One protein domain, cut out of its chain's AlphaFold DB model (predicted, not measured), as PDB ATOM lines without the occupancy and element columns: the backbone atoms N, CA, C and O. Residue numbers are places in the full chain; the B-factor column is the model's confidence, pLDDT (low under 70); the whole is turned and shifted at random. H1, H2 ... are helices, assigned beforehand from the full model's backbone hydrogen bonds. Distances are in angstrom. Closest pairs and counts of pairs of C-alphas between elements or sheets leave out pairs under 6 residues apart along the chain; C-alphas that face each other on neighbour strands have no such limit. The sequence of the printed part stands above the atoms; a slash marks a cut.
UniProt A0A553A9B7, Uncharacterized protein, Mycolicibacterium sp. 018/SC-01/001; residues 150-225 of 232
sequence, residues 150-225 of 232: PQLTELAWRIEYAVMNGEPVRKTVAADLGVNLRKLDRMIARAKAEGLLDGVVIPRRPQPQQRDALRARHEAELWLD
ATOM      1  N   PRO A 150      54.453  28.563 -26.632       76.25
ATOM      2  CA  PRO A 150      54.735  27.931 -25.349       76.25
ATOM      3  C   PRO A 150      53.948  28.574 -24.204       76.25
ATOM      4  O   PRO A 150      53.512  27.876 -23.292       76.25
ATOM      5  N   GLN A 151      53.705  29.890 -24.267       81.56
ATOM      6  CA  GLN A 151      52.975  30.605 -23.220       81.56
ATOM      7  C   GLN A 151      51.483  30.270 -23.218       81.56
ATOM      8  O   GLN A 151      50.865  30.248 -22.156       81.56
ATOM      9  N   LEU A 152      50.893  30.015 -24.388       81.25
ATOM     10  CA  LEU A 152      49.486  29.621 -24.485       81.25
ATOM     11  C   LEU A 152      49.283  28.151 -24.119       81.25
ATOM     12  O   LEU A 152      48.267  27.814 -23.516       81.25
ATOM     13  N   THR A 153      50.268  27.303 -24.418       79.06
ATOM     14  CA  THR A 153      50.266  25.893 -24.005       79.06
ATOM     15  C   THR A 153      50.360  25.775 -22.482       79.06
ATOM     16  O   THR A 153      49.539  25.095 -21.870       79.06
ATOM     17  N   GLU A 154      51.295  26.508 -21.868       83.19
ATOM     18  CA  GLU A 154      51.444  26.598 -20.410       83.19
ATOM     19  C   GLU A 154      50.180  27.166 -19.751       83.19
ATOM     20  O   GLU A 154      49.696  26.635 -18.752       83.19
ATOM     21  N   LEU A 155      49.598  28.220 -20.336       86.88
ATOM     22  CA  LEU A 155      48.332  28.779 -19.868       86.88
ATOM     23  C   LEU A 155      47.219  27.729 -19.859       86.88
ATOM     24  O   LEU A 155      46.492  27.622 -18.874       86.88
ATOM     25  N   ALA A 156      47.053  26.999 -20.961       84.12
ATOM     26  CA  ALA A 156      45.998  26.007 -21.085       84.12
ATOM     27  C   ALA A 156      46.183  24.876 -20.060       84.12
ATOM     28  O   ALA A 156      45.229  24.532 -19.366       84.12
ATOM     29  N   TRP A 157      47.423  24.413 -19.861       83.44
ATOM     30  CA  TRP A 157      47.741  23.415 -18.837       83.44
ATOM     31  C   TRP A 157      47.391  23.892 -17.420       83.44
ATOM     32  O   TRP A 157      46.721  23.181 -16.671       83.44
ATOM     33  N   ARG A 158      47.760  25.127 -17.057       85.25
ATOM     34  CA  ARG A 158      47.419  25.696 -15.740       85.25
ATOM     35  C   ARG A 158      45.920  25.885 -15.544       85.25
ATOM     36  O   ARG A 158      45.419  25.727 -14.435       85.25
ATOM     37  N   ILE A 159      45.193  26.216 -16.610       85.75
ATOM     38  CA  ILE A 159      43.730  26.302 -16.573       85.75
ATOM     39  C   ILE A 159      43.122  24.929 -16.293       85.75
ATOM     40  O   ILE A 159      42.251  24.836 -15.432       85.75
ATOM     41  N   GLU A 160      43.565  23.882 -16.988       81.81
ATOM     42  CA  GLU A 160      43.097  22.514 -16.746       81.81
ATOM     43  C   GLU A 160      43.394  22.068 -15.317       81.81
ATOM     44  O   GLU A 160      42.494  21.590 -14.629       81.81
ATOM     45  N   TYR A 161      44.612  22.316 -14.836       80.19
ATOM     46  CA  TYR A 161      45.021  21.999 -13.472       80.19
ATOM     47  C   TYR A 161      44.143  22.703 -12.422       80.19
ATOM     48  O   TYR A 161      43.594  22.056 -11.531       80.19
ATOM     49  N   ALA A 162      43.915  24.013 -12.572       81.31
ATOM     50  CA  ALA A 162      43.048  24.768 -11.671       81.31
ATOM     51  C   ALA A 162      41.586  24.280 -11.717       81.31
ATOM     52  O   ALA A 162      40.915  24.241 -10.687       81.31
ATOM     53  N   VAL A 163      41.083  23.878 -12.893       80.69
ATOM     54  CA  VAL A 163      39.744  23.277 -13.025       80.69
ATOM     55  C   VAL A 163      39.678  21.926 -12.308       80.69
ATOM     56  O   VAL A 163      38.715  21.687 -11.581       80.69
ATOM     57  N   MET A 164      40.686  21.065 -12.477       71.50
ATOM     58  CA  MET A 164      40.752  19.749 -11.828       71.50
ATOM     59  C   MET A 164      40.780  19.857 -10.301       71.50
ATOM     60  O   MET A 164      40.121  19.069  -9.627       71.50
ATOM     61  N   ASN A 165      41.466  20.864  -9.763       74.44
ATOM     62  CA  ASN A 165      41.536  21.104  -8.321       74.44
ATOM     63  C   ASN A 165      40.319  21.860  -7.759       74.44
ATOM     64  O   ASN A 165      40.245  22.102  -6.555       74.44
ATOM     65  N   GLY A 166      39.359  22.255  -8.604       77.62
ATOM     66  CA  GLY A 166      38.192  23.037  -8.183       77.62
ATOM     67  C   GLY A 166      38.532  24.467  -7.744       77.62
ATOM     68  O   GLY A 166      37.765  25.099  -7.016       77.62
ATOM     69  N   GLU A 167      39.676  24.985  -8.180       80.56
ATOM     70  CA  GLU A 167      40.189  26.296  -7.807       80.56
ATOM     71  C   GLU A 167      39.585  27.431  -8.656       80.56
ATOM     72  O   GLU A 167      39.095  27.220  -9.774       80.56
ATOM     73  N   PRO A 168      39.624  28.688  -8.171       81.00
ATOM     74  CA  PRO A 168      39.199  29.843  -8.950       81.00
ATOM     75  C   PRO A 168      40.186  30.139 -10.093       81.00
ATOM     76  O   PRO A 168      41.018  31.040  -9.996       81.00
ATOM     77  N   VAL A 169      40.001  29.447 -11.224       84.38
ATOM     78  CA  VAL A 169      40.838  29.467 -12.441       84.38
ATOM     79  C   VAL A 169      41.438  30.839 -12.757       84.38
ATOM     80  O   VAL A 169      42.646  30.979 -12.889       84.38
ATOM     81  N   ARG A 170      40.618  31.894 -12.859       86.75
ATOM     82  CA  ARG A 170      41.107  33.232 -13.244       86.75
ATOM     83  C   ARG A 170      42.097  33.835 -12.248       86.75
ATOM     84  O   ARG A 170      42.979  34.572 -12.670       86.75
ATOM     85  N   LYS A 171      41.908  33.597 -10.948       85.06
ATOM     86  CA  LYS A 171      42.757  34.173  -9.897       85.06
ATOM     87  C   LYS A 171      44.027  33.351  -9.728       85.06
ATOM     88  O   LYS A 171      45.099  33.942  -9.779       85.06
ATOM     89  N   THR A 172      43.893  32.029  -9.611       85.44
ATOM     90  CA  THR A 172      45.034  31.113  -9.478       85.44
ATOM     91  C   THR A 172      45.968  31.256 -10.675       85.44
ATOM     92  O   THR A 172      47.118  31.644 -10.524       85.44
ATOM     93  N   VAL A 173      45.446  31.112 -11.896       89.75
ATOM     94  CA  VAL A 173      46.283  31.127 -13.103       89.75
ATOM     95  C   VAL A 173      46.932  32.499 -13.342       89.75
ATOM     96  O   VAL A 173      48.052  32.572 -13.847       89.75
ATOM     97  N   ALA A 174      46.264  33.601 -12.971       91.00
ATOM     98  CA  ALA A 174      46.863  34.937 -13.038       91.00
ATOM     99  C   ALA A 174      48.031  35.098 -12.059       91.00
ATOM    100  O   ALA A 174      49.060  35.657 -12.443       91.00
ATOM    101  N   ALA A 175      47.866  34.611 -10.825       88.19
ATOM    102  CA  ALA A 175      48.911  34.615  -9.808       88.19
ATOM    103  C   ALA A 175      50.099  33.748 -10.242       88.19
ATOM    104  O   ALA A 175      51.222  34.246 -10.271       88.19
ATOM    105  N   ASP A 176      49.847  32.518 -10.693       87.31
ATOM    106  CA  ASP A 176      50.906  31.590 -11.092       87.31
ATOM    107  C   ASP A 176      51.747  32.144 -12.248       87.31
ATOM    108  O   ASP A 176      52.963  31.956 -12.304       87.31
ATOM    109  N   LEU A 177      51.098  32.771 -13.237       87.62
ATOM    110  CA  LEU A 177      51.774  33.329 -14.413       87.62
ATOM    111  C   LEU A 177      52.348  34.732 -14.158       87.62
ATOM    112  O   LEU A 177      53.021  35.275 -15.034       87.62
ATOM    113  N   GLY A 178      52.054  35.349 -13.009       90.94
ATOM    114  CA  GLY A 178      52.450  36.724 -12.706       90.94
ATOM    115  C   GLY A 178      51.875  37.750 -13.689       90.94
ATOM    116  O   GLY A 178      52.512  38.761 -13.989       90.94
ATOM    117  N   VAL A 179      50.687  37.495 -14.251       92.00
ATOM    118  CA  VAL A 179      50.047  38.374 -15.244       92.00
ATOM    119  C   VAL A 179      48.786  39.018 -14.687       92.00
ATOM    120  O   VAL A 179      48.026  38.416 -13.936       92.00
ATOM    121  N   ASN A 180      48.497  40.249 -15.113       93.69
ATOM    122  CA  ASN A 180      47.225  40.875 -14.762       93.69
ATOM    123  C   ASN A 180      46.032  40.186 -15.458       93.69
ATOM    124  O   ASN A 180      46.160  39.622 -16.549       93.69
ATOM    125  N   LEU A 181      44.844  40.303 -14.858       88.75
ATOM    126  CA  LEU A 181      43.620  39.646 -15.338       88.75
ATOM    127  C   LEU A 181      43.242  40.031 -16.777       88.75
ATOM    128  O   LEU A 181      42.760  39.195 -17.534       88.75
ATOM    129  N   ARG A 182      43.502  41.275 -17.196       89.00
ATOM    130  CA  ARG A 182      43.210  41.736 -18.564       89.00
ATOM    131  C   ARG A 182      44.125  41.078 -19.600       89.00
ATOM    132  O   ARG A 182      43.712  40.827 -20.732       89.00
ATOM    133  N   LYS A 183      45.390  40.840 -19.251       91.69
ATOM    134  CA  LYS A 183      46.338  40.086 -20.077       91.69
ATOM    135  C   LYS A 183      45.938  38.613 -20.100       91.69
ATOM    136  O   LYS A 183      45.860  38.061 -21.192       91.69
ATOM    137  N   LEU A 184      45.584  38.039 -18.948       90.44
ATOM    138  CA  LEU A 184      45.075  36.672 -18.859       90.44
ATOM    139  C   LEU A 184      43.855  36.465 -19.770       90.44
ATOM    140  O   LEU A 184      43.859  35.550 -20.582       90.44
ATOM    141  N   ASP A 185      42.852  37.343 -19.713       88.88
ATOM    142  CA  ASP A 185      41.649  37.236 -20.548       88.88
ATOM    143  C   ASP A 185      41.962  37.306 -22.053       88.88
ATOM    144  O   ASP A 185      41.360  36.575 -22.840       88.88
ATOM    145  N   ARG A 186      42.937  38.133 -22.464       89.50
ATOM    146  CA  ARG A 186      43.421  38.163 -23.857       89.50
ATOM    147  C   ARG A 186      44.100  36.855 -24.250       89.50
ATOM    148  O   ARG A 186      43.857  36.361 -25.348       89.50
ATOM    149  N   MET A 187      44.917  36.290 -23.366       89.12
ATOM    150  CA  MET A 187      45.571  35.010 -23.621       89.12
ATOM    151  C   MET A 187      44.555  33.860 -23.655       89.12
ATOM    152  O   MET A 187      44.643  33.027 -24.544       89.12
ATOM    153  N   ILE A 188      43.537  33.854 -22.787       86.69
ATOM    154  CA  ILE A 188      42.434  32.878 -22.819       86.69
ATOM    155  C   ILE A 188      41.646  32.998 -24.125       86.69
ATOM    156  O   ILE A 188      41.311  31.986 -24.735       86.69
ATOM    157  N   ALA A 189      41.329  34.219 -24.567       85.56
ATOM    158  CA  ALA A 189      40.632  34.437 -25.832       85.56
ATOM    159  C   ALA A 189      41.451  33.915 -27.021       85.56
ATOM    160  O   ALA A 189      40.904  33.242 -27.891       85.56
ATOM    161  N   ARG A 190      42.763  34.170 -27.016       83.12
ATOM    162  CA  ARG A 190      43.685  33.660 -28.030       83.12
ATOM    163  C   ARG A 190      43.795  32.135 -27.988       83.12
ATOM    164  O   ARG A 190      43.603  31.504 -29.015       83.12
ATOM    165  N   ALA A 191      43.966  31.545 -26.806       83.12
ATOM    166  CA  ALA A 191      44.013  30.098 -26.610       83.12
ATOM    167  C   ALA A 191      42.718  29.396 -27.058       83.12
ATOM    168  O   ALA A 191      42.765  28.313 -27.630       83.12
ATOM    169  N   LYS A 192      41.553  30.029 -26.867       79.00
ATOM    170  CA  LYS A 192      40.275  29.545 -27.415       79.00
ATOM    171  C   LYS A 192      40.198  29.646 -28.933       79.00
ATOM    172  O   LYS A 192      39.711  28.717 -29.558       79.00
ATOM    173  N   ALA A 193      40.658  30.749 -29.521       76.88
ATOM    174  CA  ALA A 193      40.699  30.898 -30.979       76.88
ATOM    175  C   ALA A 193      41.644  29.875 -31.633       76.88
ATOM    176  O   ALA A 193      41.417  29.435 -32.756       76.88
ATOM    177  N   GLU A 194      42.683  29.494 -30.897       69.62
ATOM    178  CA  GLU A 194      43.657  28.459 -31.231       69.62
ATOM    179  C   GLU A 194      43.124  27.030 -30.924       69.62
ATOM    180  O   GLU A 194      43.634  26.035 -31.426       69.62
ATOM    181  N   GLY A 195      42.014  26.885 -30.192       69.12
ATOM    182  CA  GLY A 195      41.434  25.574 -29.859       69.12
ATOM    183  C   GLY A 195      42.216  24.802 -28.786       69.12
ATOM    184  O   GLY A 195      41.960  23.623 -28.556       69.12
ATOM    185  N   LEU A 196      43.139  25.468 -28.082       71.25
ATOM    186  CA  LEU A 196      43.878  24.933 -26.928       71.25
ATOM    187  C   LEU A 196      42.970  24.698 -25.706       71.25
ATOM    188  O   LEU A 196      43.367  24.048 -24.754       71.25
ATOM    189  N   LEU A 197      41.757  25.253 -25.708       71.56
ATOM    190  CA  LEU A 197      40.776  25.125 -24.624       71.56
ATOM    191  C   LEU A 197      39.458  24.492 -25.106       71.56
ATOM    192  O   LEU A 197      38.417  24.662 -24.464       71.56
ATOM    193  N   ASP A 198      39.480  23.794 -26.246       65.38
ATOM    194  CA  ASP A 198      38.307  23.090 -26.766       65.38
ATOM    195  C   ASP A 198      37.941  21.920 -25.841       65.38
ATOM    196  O   ASP A 198      38.669  20.939 -25.724       65.38
ATOM    197  N   GLY A 199      36.795  22.037 -25.162       58.38
ATOM    198  CA  GLY A 199      36.284  21.044 -24.208       58.38
ATOM    199  C   GLY A 199      36.416  21.444 -22.735       58.38
ATOM    200  O   GLY A 199      35.667  20.933 -21.903       58.38
ATOM    201  N   VAL A 200      37.268  22.421 -22.405       59.44
ATOM    202  CA  VAL A 200      37.419  22.918 -21.029       59.44
ATOM    203  C   VAL A 200      36.370  23.996 -20.753       59.44
ATOM    204  O   VAL A 200      36.480  25.153 -21.178       59.44
ATOM    205  N   VAL A 201      35.321  23.634 -20.011       63.75
ATOM    206  CA  VAL A 201      34.331  24.603 -19.524       63.75
ATOM    207  C   VAL A 201      34.973  25.416 -18.406       63.75
ATOM    208  O   VAL A 201      34.914  25.038 -17.245       63.75
ATOM    209  N   ILE A 202      35.579  26.554 -18.746       63.94
ATOM    210  CA  ILE A 202      36.045  27.512 -17.737       63.94
ATOM    211  C   ILE A 202      34.801  28.128 -17.076       63.94
ATOM    212  O   ILE A 202      34.089  28.898 -17.743       63.94
ATOM    213  N   PRO A 203      34.512  27.836 -15.793       59.97
ATOM    214  CA  PRO A 203      33.347  28.398 -15.130       59.97
ATOM    215  C   PRO A 203      33.491  29.924 -15.058       59.97
ATOM    216  O   PRO A 203      34.456  30.467 -14.522       59.97
ATOM    217  N   ARG A 204      32.525  30.648 -15.641       57.38
ATOM    218  CA  ARG A 204      32.526  32.126 -15.691       57.38
ATOM    219  C   ARG A 204      32.279  32.777 -14.327       57.38
ATOM    220  O   ARG A 204      32.549  33.965 -14.169       57.38
ATOM    221  N   ARG A 205      31.745  32.028 -13.363       52.19
ATOM    222  CA  ARG A 205      31.498  32.466 -11.989       52.19
ATOM    223  C   ARG A 205      31.794  31.302 -11.042       52.19
ATOM    224  O   ARG A 205      31.386  30.189 -11.369       52.19
ATOM    225  N   PRO A 206      32.432  31.543  -9.887       49.88
ATOM    226  CA  PRO A 206      32.339  30.595  -8.788       49.88
ATOM    227  C   PRO A 206      30.853  30.431  -8.460       49.88
ATOM    228  O   PRO A 206      30.139  31.434  -8.346       49.88
ATOM    229  N   GLN A 207      30.362  29.193  -8.385       54.09
ATOM    230  CA  GLN A 207      28.996  28.979  -7.914       54.09
ATOM    231  C   GLN A 207      28.888  29.557  -6.491       54.09
ATOM    232  O   GLN A 207      29.859  29.452  -5.738       54.09
ATOM    233  N   PRO A 208      27.762  30.186  -6.102       53.94
ATOM    234  CA  PRO A 208      27.618  30.823  -4.789       53.94
ATOM    235  C   PRO A 208      28.044  29.909  -3.632       53.94
ATOM    236  O   PRO A 208      28.816  30.328  -2.781       53.94
ATOM    237  N   GLN A 209      27.691  28.623  -3.707       57.94
ATOM    238  CA  GLN A 209      28.062  27.608  -2.717       57.94
ATOM    239  C   GLN A 209      29.579  27.382  -2.601       57.94
ATOM    240  O   GLN A 209      30.088  27.188  -1.504       57.94
ATOM    241  N   GLN A 210      30.324  27.461  -3.708       58.41
ATOM    242  CA  GLN A 210      31.788  27.359  -3.688       58.41
ATOM    243  C   GLN A 210      32.432  28.634  -3.148       58.41
ATOM    244  O   GLN A 210      33.461  28.571  -2.484       58.41
ATOM    245  N   ARG A 211      31.829  29.801  -3.410       52.12
ATOM    246  CA  ARG A 211      32.300  31.072  -2.852       52.12
ATOM    247  C   ARG A 211      32.119  31.104  -1.338       52.12
ATOM    248  O   ARG A 211      33.024  31.557  -0.649       52.12
ATOM    249  N   ASP A 212      30.991  30.602  -0.849       63.19
ATOM    250  CA  ASP A 212      30.692  30.545   0.580       63.19
ATOM    251  C   ASP A 212      31.561  29.487   1.280       63.19
ATOM    252  O   ASP A 212      32.120  29.772   2.334       63.19
ATOM    253  N   ALA A 213      31.811  28.333   0.646       63.09
ATOM    254  CA  ALA A 213      32.746  27.322   1.155       63.09
ATOM    255  C   ALA A 213      34.206  27.816   1.195       63.09
ATOM    256  O   ALA A 213      34.917  27.579   2.168       63.09
ATOM    257  N   LEU A 214      34.659  28.538   0.163       62.66
ATOM    258  CA  LEU A 214      36.005  29.123   0.127       62.66
ATOM    259  C   LEU A 214      36.157  30.285   1.110       62.66
ATOM    260  O   LEU A 214      37.220  30.447   1.701       62.66
ATOM    261  N   ARG A 215      35.099  31.084   1.304       64.50
ATOM    262  CA  ARG A 215      35.081  32.157   2.300       64.50
ATOM    263  C   ARG A 215      35.128  31.590   3.716       64.50
ATOM    264  O   ARG A 215      35.963  32.033   4.489       64.50
ATOM    265  N   ALA A 216      34.323  30.568   4.004       69.25
ATOM    266  CA  ALA A 216      34.348  29.865   5.283       69.25
ATOM    267  C   ALA A 216      35.726  29.243   5.566       69.25
ATOM    268  O   ALA A 216      36.221  29.325   6.684       69.25
ATOM    269  N   ARG A 217      36.387  28.683   4.544       66.19
ATOM    270  CA  ARG A 217      37.737  28.120   4.682       66.19
ATOM    271  C   ARG A 217      38.805  29.186   4.949       66.19
ATOM    272  O   ARG A 217      39.630  29.001   5.830       66.19
ATOM    273  N   HIS A 218      38.767  30.307   4.233       69.38
ATOM    274  CA  HIS A 218      39.705  31.414   4.441       69.38
ATOM    275  C   HIS A 218      39.481  32.124   5.789       69.38
ATOM    276  O   HIS A 218      40.429  32.578   6.419       69.38
ATOM    277  N   GLU A 219      38.229  32.224   6.246       75.94
ATOM    278  CA  GLU A 219      37.891  32.729   7.583       75.94
ATOM    279  C   GLU A 219      38.362  31.757   8.682       75.94
ATOM    280  O   GLU A 219      38.865  32.213   9.705       75.94
ATOM    281  N   ALA A 220      38.302  30.439   8.448       67.00
ATOM    282  CA  ALA A 220      38.851  29.430   9.359       67.00
ATOM    283  C   ALA A 220      40.392  29.446   9.423       67.00
ATOM    284  O   ALA A 220      40.954  29.348  10.509       67.00
ATOM    285  N   GLU A 221      41.079  29.616   8.289       68.56
ATOM    286  CA  GLU A 221      42.547  29.744   8.243       68.56
ATOM    287  C   GLU A 221      43.023  31.032   8.942       68.56
ATOM    288  O   GLU A 221      43.930  30.981   9.766       68.56
ATOM    289  N   LEU A 222      42.343  32.168   8.731       74.69
ATOM    290  CA  LEU A 222      42.613  33.408   9.475       74.69
ATOM    291  C   LEU A 222      42.342  33.274  10.978       74.69
ATOM    292  O   LEU A 222      43.049  33.873  11.790       74.69
ATOM    293  N   TRP A 223      41.308  32.521  11.360       70.62
ATOM    294  CA  TRP A 223      41.005  32.264  12.763       70.62
ATOM    295  C   TRP A 223      42.106  31.426  13.423       70.62
ATOM    296  O   TRP A 223      42.568  31.807  14.497       70.62
ATOM    297  N   LEU A 224      42.587  30.375  12.750       65.38
ATOM    298  CA  LEU A 224      43.701  29.533  13.204       65.38
ATOM    299  C   LEU A 224      45.026  30.304  13.299       65.38
ATOM    300  O   LEU A 224      45.751  30.134  14.273       65.38
ATOM    301  N   ASP A 225      45.314  31.200  12.353       69.00
ATOM    302  CA  ASP A 225      46.503  32.064  12.410       69.00
ATOM    303  C   ASP A 225      46.430  33.090  13.555       69.00
ATOM    304  O   ASP A 225      47.456  33.498  14.099       69.00
TER     305      ASP A 225
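AT A GLANCE: This is residues 150 to 225 of the 232 residues of an uncharacterized protein of Mycolicibacterium sp. 018/SC-01/001 (UniProt A0A553A9B7). The longest helix, H4, makes an arm at the far end of a long link from a small body, in which H1, H2 and H3 form a triangle of crossed helices, each touching the other two. Residues 215 to 225 of H4 stick out from that body. The printed part has 76 residues with four named helices, H1, H2, H3 and H4 in chain order, and no named strand; its class is all helix. It is only just loose, close to compact, with a radius of gyration of the C-alphas of 13.9 A, and its elongated outline spans 43 by 24 by 19 A.

IN THESE COORDINATES: H4, residues 208 to 225, measures 25.6 A from first to last C-alpha and ends with C-alpha 225 at (46.503, 32.064, 12.410). H1, residues 150 to 164, measures 21.1 A and begins with C-alpha 150 at (54.735, 27.931, -25.349). H3, residues 181 to 193, measures 18.2 A and ends with C-alpha 193 at (40.699, 30.898, -30.979). H2, residues 169 to 177, measures 11.8 A.

HOW THE PARTS SIT: H4 is apart from H1, H2 and H3. H1 and H2 form a helical hairpin and touch at a steep tilt of 45 degrees, opposite ways; their closest C-alphas, of Ala 162 and Val 169, are 5.2 A apart. H1, with residues 152 to 156 alone, touches residues 187 to 191 of H3, about perpendicular at 81 degrees; the closest C-alphas, of Leu 152 and Ala 191, are 5.9 A apart. H3 touches H2 with residues 181 to 184 alone, about perpendicular at 76 degrees; the closest C-alphas, of Ala 174 and Leu 181, are 6.2 A apart. In H1, H2, H3 and H4 every O i to N i+4 pair is within hydrogen-bond range.

THE WHOLE: The two C-alphas farthest apart, of Glu 194 and Leu 224, are 44.4 A apart. The printed part has no cut. The link from H3 to H4, residues 194 to 207, is long; those from H1 to H2 and from H2 to H3 are tight. The mean pLDDT of the printed part is 75.8, and residues 198 to 218 are among the 27 under 70.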